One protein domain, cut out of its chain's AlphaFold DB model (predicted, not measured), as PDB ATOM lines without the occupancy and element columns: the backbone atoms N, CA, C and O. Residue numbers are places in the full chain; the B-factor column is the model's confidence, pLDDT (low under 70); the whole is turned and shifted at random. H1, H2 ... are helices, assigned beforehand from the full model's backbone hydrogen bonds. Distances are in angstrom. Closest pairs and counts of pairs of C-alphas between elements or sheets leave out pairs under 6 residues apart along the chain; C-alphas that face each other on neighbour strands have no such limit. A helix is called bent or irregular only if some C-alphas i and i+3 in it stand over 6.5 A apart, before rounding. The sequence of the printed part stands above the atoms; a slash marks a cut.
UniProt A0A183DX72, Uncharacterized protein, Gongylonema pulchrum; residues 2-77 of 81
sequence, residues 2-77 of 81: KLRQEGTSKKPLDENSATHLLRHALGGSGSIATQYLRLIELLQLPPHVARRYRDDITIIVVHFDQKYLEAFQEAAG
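AT A GLANCE: This is residues 2 to 77 of the 81 residues of an uncharacterized protein of Gongylonema pulchrum (UniProt A0A183DX72). A small helical body with a long arm: H3 packs across H2 at nearly a right angle, H4 follows beyond the last residues of H3, and the unnamed stretch of residues 54 to 65 runs back past H2 and away to H5. Residues 64 to 77, which hold H5, stick out at one end of the long axis, and residues 2 to 11, which hold H1, also stand free of the body. The printed part has 76 residues with five named helices, H1 to H5 in that order, no named strand, and the class is all helix. The whole is extended, with a radius of gyration of the C-alphas of 17.7 A and spans of 57 by 25 by 19 A, the arm adding to the length.

HOW THE PARTS SIT: H3, residues 32 to 43, is the longest helix. It touches H2, residues 17 to 27, with 14 pairs of C-alphas within 8 A; the closest are those of Gly 27 and Gln 35, 3.9 A apart. Their lines are about perpendicular, at 80 degrees. H3 also only just touches H4, residues 47 to 53, with 3 pairs of C-alphas within 8 A, and with residues 42 to 43 alone; the closest C-alphas are those of Leu 42 and Ala 50, 7.2 A apart. These two run opposite ways at a steep tilt of 48 degrees. H4 is irregular, but only just: C-alphas 48 and 51 are 6.6 A apart, and its line is a rough one. H2 and H4 are apart. H1, residues 2 to 7, and H5, residues 66 to 75, touch no helix. Every O i to N i+4 pair is within hydrogen-bond range in H2, H3 and H5; in H1 it is 1 of 2, and in H4 0 of 3, with 2 of 4 O i to N i+3 pairs within range.

IN THESE COORDINATES: H3 measures 16.3 A from C-alpha 32 at (6.228, -6.083, -11.055) to C-alpha 43. H2 measures 15.1 A and H5 14.1 A, ending with C-alpha 75 at (33.987, -22.818, -40.374). H4 measures 10.6 A and H1 9.0 A, beginning with C-alpha 2 at (25.164, -1.627, -24.344).

THE WHOLE: The C-alphas of Pro 46 and Gly 77, the two farthest apart, are 57.6 A apart. Without the free stretches the body has 52 residues and spans 35 by 24 by 15 A. The link from H4 to H5, 12 residues, is long; those from H2 to H3 and from H3 to H4 are tight, and that from H1 to H2 is short. The printed part has no cut. The mean pLDDT of the printed part is 84.9; residues 2 to 12 and residue 77 are under 70.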
ATOM      1  N   LYS A   2      24.831  -1.390 -25.772       40.53
ATOM      2  CA  LYS A   2      25.164  -1.627 -24.344       40.53
ATOM      3  C   LYS A   2      23.951  -1.880 -23.426       40.53
ATOM      4  O   LYS A   2      23.932  -2.866 -22.706       40.53
ATOM      5  N   LEU A   3      22.878  -1.095 -23.569       48.25
ATOM      6  CA  LEU A   3      21.621  -1.275 -22.817       48.25
ATOM      7  C   LEU A   3      20.960  -2.661 -22.982       48.25
ATOM      8  O   LEU A   3      20.308  -3.143 -22.062       48.25
ATOM      9  N   ARG A   4      21.126  -3.322 -24.139       47.41
ATOM     10  CA  ARG A   4      20.595  -4.680 -24.367       47.41
ATOM     11  C   ARG A   4      21.444  -5.730 -23.649       47.41
ATOM     12  O   ARG A   4      20.892  -6.687 -23.124       47.41
ATOM     13  N   GLN A   5      22.761  -5.521 -23.600       48.03
ATOM     14  CA  GLN A   5      23.702  -6.423 -22.931       48.03
ATOM     15  C   GLN A   5      23.512  -6.420 -21.407       48.03
ATOM     16  O   GLN A   5      23.577  -7.476 -20.786       48.03
ATOM     17  N   GLU A   6      23.184  -5.271 -20.817       44.88
ATOM     18  CA  GLU A   6      22.902  -5.142 -19.377       44.88
ATOM     19  C   GLU A   6      21.604  -5.857 -18.949       44.88
ATOM     20  O   GLU A   6      21.487  -6.315 -17.811       44.88
ATOM     21  N   GLY A   7      20.636  -6.005 -19.862       50.94
ATOM     22  CA  GLY A   7      19.402  -6.763 -19.627       50.94
ATOM     23  C   GLY A   7      19.609  -8.281 -19.569       50.94
ATOM     24  O   GLY A   7      18.876  -8.966 -18.863       50.94
ATOM     25  N   THR A   8      20.640  -8.793 -20.249       52.62
ATOM     26  CA  THR A   8      20.986 -10.229 -20.299       52.62
ATOM     27  C   THR A   8      21.428 -10.793 -18.948       52.62
ATOM     28  O   THR A   8      21.336 -11.997 -18.727       52.62
ATOM     29  N   SER A   9      21.887  -9.936 -18.030       51.31
ATOM     30  CA  SER A   9      22.375 -10.334 -16.702       51.31
ATOM     31  C   SER A   9      21.260 -10.525 -15.670       51.31
ATOM     32  O   SER A   9      21.517 -10.984 -14.558       51.31
ATOM     33  N   LYS A  10      20.018 -10.151 -15.998       60.38
ATOM     34  CA  LYS A  10      18.879 -10.343 -15.101       60.38
ATOM     35  C   LYS A  10      18.247 -11.689 -15.408       60.38
ATOM     36  O   LYS A  10      17.731 -11.894 -16.503       60.38
ATOM     37  N   LYS A  11      18.260 -12.590 -14.422       61.12
ATOM     38  CA  LYS A  11      17.470 -13.821 -14.485       61.12
ATOM     39  C   LYS A  11      16.021 -13.417 -14.802       61.12
ATOM     40  O   LYS A  11      15.473 -12.593 -14.060       61.12
ATOM     41  N   PRO A  12      15.422 -13.903 -15.903       66.19
ATOM     42  CA  PRO A  12      14.038 -13.579 -16.199       66.19
ATOM     43  C   PRO A  12      13.178 -14.065 -15.031       66.19
ATOM     44  O   PRO A  12      13.393 -15.154 -14.502       66.19
ATOM     45  N   LEU A  13      12.260 -13.207 -14.578       78.94
ATOM     46  CA  LEU A  13      11.346 -13.522 -13.476       78.94
ATOM     47  C   LEU A  13      10.532 -14.783 -13.789       78.94
ATOM     48  O   LEU A  13      10.269 -15.598 -12.913       78.94
ATOM     49  N   ASP A  14      10.151 -14.912 -15.055       86.56
ATOM     50  CA  ASP A  14       9.359 -16.005 -15.583       86.56
ATOM     51  C   ASP A  14      10.297 -17.011 -16.264       86.56
ATOM     52  O   ASP A  14      11.166 -16.623 -17.048       86.56
ATOM     53  N   GLU A  15      10.119 -18.303 -15.990       88.25
ATOM     54  CA  GLU A  15      10.962 -19.360 -16.567       88.25
ATOM     55  C   GLU A  15      10.800 -19.474 -18.088       88.25
ATOM     56  O   GLU A  15      11.749 -19.779 -18.808       88.25
ATOM     57  N   ASN A  16       9.598 -19.187 -18.593       90.94
ATOM     58  CA  ASN A  16       9.299 -19.189 -20.014       90.94
ATOM     59  C   ASN A  16       9.361 -17.755 -20.574       90.94
ATOM     60  O   ASN A  16       8.655 -16.847 -20.136       90.94
ATOM     61  N   SER A  17      10.192 -17.539 -21.597       92.12
ATOM     62  CA  SER A  17      10.348 -16.213 -22.211       92.12
ATOM     63  C   SER A  17       9.062 -15.698 -22.866       92.12
ATOM     64  O   SER A  17       8.812 -14.495 -22.863       92.12
ATOM     65  N   ALA A  18       8.223 -16.582 -23.411       94.44
ATOM     66  CA  ALA A  18       6.947 -16.195 -24.001       94.44
ATOM     67  C   ALA A  18       5.957 -15.716 -22.929       94.44
ATOM     68  O   ALA A  18       5.288 -14.704 -23.131       94.44
ATOM     69  N   THR A  19       5.902 -16.372 -21.763       92.50
ATOM     70  CA  THR A  19       5.042 -15.907 -20.661       92.50
ATOM     71  C   THR A  19       5.544 -14.589 -20.074       92.50
ATOM     72  O   THR A  19       4.725 -13.730 -19.745       92.50
ATOM     73  N   HIS A  20       6.864 -14.367 -20.041       91.75
ATOM     74  CA  HIS A  20       7.446 -13.071 -19.682       91.75
ATOM     75  C   HIS A  20       6.952 -11.941 -20.593       91.75
ATOM     76  O   HIS A  20       6.533 -10.881 -20.120       91.75
ATOM     77  N   LEU A  21       6.973 -12.179 -21.909       92.00
ATOM     78  CA  LEU A  21       6.482 -11.226 -22.904       92.00
ATOM     79  C   LEU A  21       4.972 -11.002 -22.769       92.00
ATOM     80  O   LEU A  21       4.531  -9.856 -22.811       92.00
ATOM     81  N   LEU A  22       4.191 -12.061 -22.534       92.50
ATOM     82  CA  LEU A  22       2.746 -11.963 -22.316       92.50
ATOM     83  C   LEU A  22       2.412 -11.100 -21.085       92.50
ATOM     84  O   LEU A  22       1.569 -10.204 -21.160       92.50
ATOM     85  N   ARG A  23       3.112 -11.330 -19.963       92.12
ATOM     86  CA  ARG A  23       2.958 -10.554 -18.722       92.12
ATOM     87  C   ARG A  23       3.249  -9.073 -18.958       92.12
ATOM     88  O   ARG A  23       2.507  -8.229 -18.467       92.12
ATOM     89  N   HIS A  24       4.289  -8.754 -19.729       91.00
ATOM     90  CA  HIS A  24       4.616  -7.371 -20.082       91.00
ATOM     91  C   HIS A  24       3.615  -6.741 -21.055       91.00
ATOM     92  O   HIS A  24       3.245  -5.584 -20.864       91.00
ATOM     93  N   ALA A  25       3.158  -7.482 -22.066       91.69
ATOM     94  CA  ALA A  25       2.204  -6.989 -23.057       91.69
ATOM     95  C   ALA A  25       0.870  -6.582 -22.414       91.69
ATOM     96  O   ALA A  25       0.311  -5.546 -22.758       91.69
ATOM     97  N   LEU A  26       0.389  -7.370 -21.447       92.44
ATOM     98  CA  LEU A  26      -0.873  -7.111 -20.749       92.44
ATOM     99  C   LEU A  26      -0.703  -6.222 -19.504       92.44
ATOM    100  O   LEU A  26      -1.557  -5.390 -19.215       92.44
ATOM    101  N   GLY A  27       0.395  -6.369 -18.756       91.12
ATOM    102  CA  GLY A  27       0.655  -5.598 -17.533       91.12
ATOM    103  C   GLY A  27       1.198  -4.182 -17.780       91.12
ATOM    104  O   GLY A  27       1.103  -3.309 -16.906       91.12
ATOM    105  N   GLY A  28       1.752  -3.931 -18.968       88.50
ATOM    106  CA  GLY A  28       2.348  -2.656 -19.357       88.50
ATOM    107  C   GLY A  28       3.632  -2.315 -18.593       88.50
ATOM    108  O   GLY A  28       4.316  -3.173 -18.030       88.50
ATOM    109  N   SER A  29       3.988  -1.031 -18.575       86.75
ATOM    110  CA  SER A  29       5.131  -0.522 -17.809       86.75
ATOM    111  C   SER A  29       4.780  -0.312 -16.333       86.75
ATOM    112  O   SER A  29       3.663   0.093 -15.998       86.75
ATOM    113  N   GLY A  30       5.764  -0.501 -15.453       87.75
ATOM    114  CA  GLY A  30       5.643  -0.227 -14.021       87.75
ATOM    115  C   GLY A  30       6.384  -1.247 -13.164       87.75
ATOM    116  O   GLY A  30       7.163  -2.053 -13.676       87.75
ATOM    117  N   SER A  31       6.121  -1.231 -11.857       90.81
ATOM    118  CA  SER A  31       6.633  -2.260 -10.950       90.81
ATOM    119  C   SER A  31       6.037  -3.634 -11.285       90.81
ATOM    120  O   SER A  31       4.960  -3.728 -11.879       90.81
ATOM    121  N   ILE A  32       6.716  -4.706 -10.874       88.81
ATOM    122  CA  ILE A  32       6.228  -6.083 -11.055       88.81
ATOM    123  C   ILE A  32       4.834  -6.247 -10.429       88.81
ATOM    124  O   ILE A  32       3.937  -6.784 -11.071       88.81
ATOM    125  N   ALA A  33       4.622  -5.714  -9.222       91.50
ATOM    126  CA  ALA A  33       3.333  -5.777  -8.533       91.50
ATOM    127  C   ALA A  33       2.207  -5.108  -9.340       91.50
ATOM    128  O   ALA A  33       1.148  -5.701  -9.529       91.50
ATOM    129  N   THR A  34       2.446  -3.908  -9.880       92.88
ATOM    130  CA  THR A  34       1.458  -3.202 -10.711       92.88
ATOM    131  C   THR A  34       1.140  -3.968 -11.993       92.88
ATOM    132  O   THR A  34      -0.018  -4.025 -12.403       92.88
ATOM    133  N   GLN A  35       2.150  -4.579 -12.615       92.12
ATOM    134  CA  GLN A  35       1.952  -5.396 -13.813       92.12
ATOM    135  C   GLN A  35       1.080  -6.623 -13.520       92.12
ATOM    136  O   GLN A  35       0.166  -6.904 -14.290       92.12
ATOM    137  N   TYR A  36       1.310  -7.320 -12.398       92.19
ATOM    138  CA  TYR A  36       0.471  -8.453 -11.997       92.19
ATOM    139  C   TYR A  36      -0.965  -8.036 -11.680       92.19
ATOM    140  O   TYR A  36      -1.882  -8.726 -12.109       92.19
ATOM    141  N   LEU A  37      -1.180  -6.907 -10.997       94.81
ATOM    142  CA  LEU A  37      -2.534  -6.414 -10.712       94.81
ATOM    143  C   LEU A  37      -3.332  -6.171 -12.000       94.81
ATOM    144  O   LEU A  37      -4.423  -6.712 -12.156       94.81
ATOM    145  N   ARG A  38      -2.750  -5.456 -12.968       93.81
ATOM    146  CA  ARG A  38      -3.393  -5.208 -14.272       93.81
ATOM    147  C   ARG A  38      -3.616  -6.487 -15.072       93.81
ATOM    148  O   ARG A  38      -4.651  -6.647 -15.713       93.81
ATOM    149  N   LEU A  39      -2.650  -7.406 -15.038       93.44
ATOM    150  CA  LEU A  39      -2.789  -8.708 -15.683       93.44
ATOM    151  C   LEU A  39      -3.981  -9.479 -15.097       93.44
ATOM    152  O   LEU A  39      -4.778 -10.022 -15.857       93.44
ATOM    153  N   ILE A  40      -4.119  -9.501 -13.768       93.81
ATOM    154  CA  ILE A  40      -5.241 -10.144 -13.075       93.81
ATOM    155  C   ILE A  40      -6.566  -9.509 -13.509       93.81
ATOM    156  O   ILE A  40      -7.470 -10.235 -13.921       93.81
ATOM    157  N   GLU A  41      -6.664  -8.178 -13.481       93.31
ATOM    158  CA  GLU A  41      -7.863  -7.442 -13.908       93.31
ATOM    159  C   GLU A  41      -8.265  -7.797 -15.346       93.31
ATOM    160  O   GLU A  41      -9.425  -8.120 -15.604       93.31
ATOM    161  N   LEU A  42      -7.306  -7.812 -16.280       92.50
ATOM    162  CA  LEU A  42      -7.562  -8.167 -17.675       92.50
ATOM    163  C   LEU A  42      -7.996  -9.628 -17.826       92.50
ATOM    164  O   LEU A  42      -8.942  -9.915 -18.565       92.50
ATOM    165  N   LEU A  43      -7.326 -10.569 -17.159       91.38
ATOM    166  CA  LEU A  43      -7.626 -11.999 -17.284       91.38
ATOM    167  C   LEU A  43      -8.975 -12.383 -16.666       91.38
ATOM    168  O   LEU A  43      -9.603 -13.319 -17.157       91.38
ATOM    169  N   GLN A  44      -9.439 -11.651 -15.652       94.44
ATOM    170  CA  GLN A  44     -10.742 -11.870 -15.017       94.44
ATOM    171  C   GLN A  44     -11.926 -11.301 -15.815       94.44
ATOM    172  O   GLN A  44     -13.078 -11.560 -15.459       94.44
ATOM    173  N   LEU A  45     -11.684 -10.553 -16.898       94.19
ATOM    174  CA  LEU A  45     -12.760 -10.040 -17.743       94.19
ATOM    175  C   LEU A  45     -13.606 -11.189 -18.329       94.19
ATOM    176  O   LEU A  45     -13.044 -12.147 -18.872       94.19
ATOM    177  N   PRO A  46     -14.949 -11.078 -18.315       94.25
ATOM    178  CA  PRO A  46     -15.822 -12.063 -18.943       94.25
ATOM    179  C   PRO A  46     -15.500 -12.255 -20.434       94.25
ATOM    180  O   PRO A  46     -15.149 -11.278 -21.102       94.25
ATOM    181  N   PRO A  47     -15.702 -13.454 -21.016       87.88
ATOM    182  CA  PRO A  47     -15.318 -13.745 -22.403       87.88
ATOM    183  C   PRO A  47     -15.879 -12.768 -23.448       87.88
ATOM    184  O   PRO A  47     -15.196 -12.414 -24.405       87.88
ATOM    185  N   HIS A  48     -17.103 -12.276 -23.240       89.00
ATOM    186  CA  HIS A  48     -17.772 -11.327 -24.135       89.00
ATOM    187  C   HIS A  48     -17.240  -9.884 -24.024       89.00
ATOM    188  O   HIS A  48     -17.498  -9.063 -24.903       89.00
ATOM    189  N   VAL A  49     -16.498  -9.566 -22.957       91.69
ATOM    190  CA  VAL A  49     -15.875  -8.252 -22.719       91.69
ATOM    191  C   VAL A  49     -14.375  -8.295 -22.994       91.69
ATOM    192  O   VAL A  49     -13.824  -7.314 -23.487       91.69
ATOM    193  N   ALA A  50     -13.718  -9.429 -22.740       92.31
ATOM    194  CA  ALA A  50     -12.275  -9.604 -22.875       92.31
ATOM    195  C   ALA A  50     -11.741  -9.158 -24.248       92.31
ATOM    196  O   ALA A  50     -10.746  -8.436 -24.293       92.31
ATOM    197  N   ARG A  51     -12.454  -9.488 -25.341       91.75
ATOM    198  CA  ARG A  51     -12.078  -9.099 -26.716       91.75
ATOM    199  C   ARG A  51     -12.053  -7.585 -26.979       91.75
ATOM    200  O   ARG A  51     -11.473  -7.152 -27.964       91.75
ATOM    201  N   ARG A  52     -12.663  -6.761 -26.114       92.44
ATOM    202  CA  ARG A  52     -12.573  -5.288 -26.204       92.44
ATOM    203  C   ARG A  52     -11.261  -4.738 -25.649       92.44
ATOM    204  O   ARG A  52     -10.878  -3.631 -26.005       92.44
ATOM    205  N   TYR A  53     -10.614  -5.484 -24.755       90.44
ATOM    206  CA  TYR A  53      -9.416  -5.046 -24.033       90.44
ATOM    207  C   TYR A  53      -8.147  -5.751 -24.510       90.44
ATOM    208  O   TYR A  53      -7.056  -5.203 -24.370       90.44
ATOM    209  N   ARG A  54      -8.273  -6.958 -25.066       89.88
ATOM    210  CA  ARG A  54      -7.181  -7.698 -25.697       89.88
ATOM    211  C   ARG A  54      -7.705  -8.500 -26.876       89.88
ATOM    212  O   ARG A  54      -8.846  -8.947 -26.843       89.88
ATOM    213  N   ASP A  55      -6.851  -8.733 -27.858       90.06
ATOM    214  CA  ASP A  55      -7.111  -9.715 -28.908       90.06
ATOM    215  C   ASP A  55      -6.414 -11.049 -28.582       90.06
ATOM    216  O   ASP A  55      -5.825 -11.211 -27.506       90.06
ATOM    217  N   ASP A  56      -6.483 -12.008 -29.498       92.44
ATOM    218  CA  ASP A  56      -5.752 -13.268 -29.411       92.44
ATOM    219  C   ASP A  56      -4.231 -13.010 -29.538       92.44
ATOM    220  O   ASP A  56      -3.756 -12.422 -30.509       92.44
ATOM    221  N   ILE A  57      -3.442 -13.440 -28.545       93.44
ATOM    222  CA  ILE A  57      -1.984 -13.229 -28.503       93.44
ATOM    223  C   ILE A  57      -1.274 -14.574 -28.656       93.44
ATOM    224  O   ILE A  57      -1.424 -15.459 -27.816       93.44
ATOM    225  N   THR A  58      -0.447 -14.704 -29.695       96.25
ATOM    226  CA  THR A  58       0.430 -15.866 -29.912       96.25
ATOM    227  C   THR A  58       1.884 -15.409 -29.929       96.25
ATOM    228  O   THR A  58       2.225 -14.457 -30.626       96.25
ATOM    229  N   ILE A  59       2.745 -16.075 -29.158       95.94
ATOM    230  CA  ILE A  59       4.163 -15.715 -29.025       95.94
ATOM    231  C   ILE A  59       5.013 -16.965 -29.239       95.94
ATOM    232  O   ILE A  59       4.815 -17.975 -28.568       95.94
ATOM    233  N   ILE A  60       5.991 -16.869 -30.137       97.12
ATOM    234  CA  ILE A  60       7.013 -17.893 -30.360       97.12
ATOM    235  C   ILE A  60       8.367 -17.246 -30.086       97.12
ATOM    236  O   ILE A  60       8.717 -16.243 -30.707       97.12
ATOM    237  N   VAL A  61       9.125 -17.814 -29.146       95.00
ATOM    238  CA  VAL A  61      10.485 -17.366 -28.830       95.00
ATOM    239  C   VAL A  61      11.460 -18.453 -29.253       95.00
ATOM    240  O   VAL A  61      11.439 -19.552 -28.705       95.00
ATOM    241  N   VAL A  62      12.314 -18.135 -30.225       94.19
ATOM    242  CA  VAL A  62      13.385 -19.020 -30.691       94.19
ATOM    243  C   VAL A  62      14.699 -18.544 -30.086       94.19
ATOM    244  O   VAL A  62      15.129 -17.417 -30.330       94.19
ATOM    245  N   HIS A  63      15.326 -19.409 -29.290       91.19
ATOM    246  CA  HIS A  63      16.669 -19.188 -28.761       91.19
ATOM    247  C   HIS A  63      17.666 -19.879 -29.679       91.19
ATOM    248  O   HIS A  63      17.630 -21.098 -29.829       91.19
ATOM    249  N   PHE A  64      18.539 -19.098 -30.307       90.00
ATOM    250  CA  PHE A  64      19.622 -19.645 -31.112       90.00
ATOM    251  C   PHE A  64      20.833 -19.950 -30.233       90.00
ATOM    252  O   PHE A  64      21.164 -19.172 -29.335       90.00
ATOM    253  N   ASP A  65      21.510 -21.064 -30.512       90.75
ATOM    254  CA  ASP A  65      22.799 -21.349 -29.893       90.75
ATOM    255  C   ASP A  65      23.865 -20.444 -30.515       90.75
ATOM    256  O   ASP A  65      24.333 -20.658 -31.635       90.75
ATOM    257  N   GLN A  66      24.239 -19.413 -29.763       89.06
ATOM    258  CA  GLN A  66      25.231 -18.437 -30.184       89.06
ATOM    259  C   GLN A  66      26.595 -19.082 -30.477       89.06
ATOM    260  O   GLN A  66      27.247 -18.692 -31.442       89.06
ATOM    261  N   LYS A  67      27.000 -20.107 -29.713       90.69
ATOM    262  CA  LYS A  67      28.289 -20.785 -29.921       90.69
ATOM    263  C   LYS A  67      28.290 -21.567 -31.225       90.69
ATOM    264  O   LYS A  67      29.280 -21.556 -31.949       90.69
ATOM    265  N   TYR A  68      27.174 -22.230 -31.524       92.50
ATOM    266  CA  TYR A  68      27.005 -22.924 -32.794       92.50
ATOM    267  C   TYR A  68      27.086 -21.948 -33.973       92.50
ATOM    268  O   TYR A  68      27.776 -22.228 -34.948       92.50
ATOM    269  N   LEU A  69      26.423 -20.792 -33.877       89.69
ATOM    270  CA  LEU A  69      26.437 -19.786 -34.942       89.69
ATOM    271  C   LEU A  69      27.827 -19.174 -35.161       89.69
ATOM    272  O   LEU A  69      28.233 -18.990 -36.307       89.69
ATOM    273  N   GLU A  70      28.563 -18.898 -34.085       89.62
ATOM    274  CA  GLU A  70      29.939 -18.393 -34.151       89.62
ATOM    275  C   GLU A  70      30.884 -19.424 -34.780       89.62
ATOM    276  O   GLU A  70      31.600 -19.105 -35.728       89.62
ATOM    277  N   ALA A  71      30.817 -20.682 -34.330       91.12
ATOM    278  CA  ALA A  71      31.602 -21.771 -34.907       91.12
ATOM    279  C   ALA A  71      31.252 -22.019 -36.384       91.12
ATOM    280  O   ALA A  71      32.132 -22.298 -37.196       91.12
ATOM    281  N   PHE A  72      29.974 -21.892 -36.753       88.31
ATOM    282  CA  PHE A  72      29.531 -22.001 -38.141       88.31
ATOM    283  C   PHE A  72      30.105 -20.877 -39.012       88.31
ATOM    284  O   PHE A  72      30.548 -21.144 -40.127       88.31
ATOM    285  N   GLN A  73      30.141 -19.637 -38.516       83.50
ATOM    286  CA  GLN A  73      30.755 -18.513 -39.232       83.50
ATOM    287  C   GLN A  73      32.267 -18.682 -39.405       83.50
ATOM    288  O   GLN A  73      32.791 -18.364 -40.469       83.50
ATOM    289  N   GLU A  74      32.962 -19.207 -38.394       83.19
ATOM    290  CA  GLU A  74      34.398 -19.489 -38.478       83.19
ATOM    291  C   GLU A  74      34.692 -20.629 -39.469       83.19
ATOM    292  O   GLU A  74      35.593 -20.519 -40.304       83.19
ATOM    293  N   ALA A  75      33.876 -21.688 -39.453       79.19
ATOM    294  CA  ALA A  75      33.987 -22.818 -40.374       79.19
ATOM    295  C   ALA A  75      33.603 -22.472 -41.825       79.19
ATOM    296  O   ALA A  75      34.118 -23.089 -42.757       79.19
ATOM    297  N   ALA A  76      32.719 -21.491 -42.032       76.50
ATOM    298  CA  ALA A  76      32.314 -21.034 -43.361       76.50
ATOM    299  C   ALA A  76      33.423 -20.261 -44.107       76.50
ATOM    300  O   ALA A  76      33.293 -20.030 -45.310       76.50
ATOM    301  N   GLY A  77      34.524 -19.907 -43.426       66.31
ATOM    302  CA  GLY A  77      35.624 -19.120 -43.983       66.31
ATOM    303  C   GLY A  77      35.213 -17.673 -44.306       66.31
ATOM    304  O   GLY A  77      34.026 -17.342 -44.327       66.31
TER     305      GLY A  77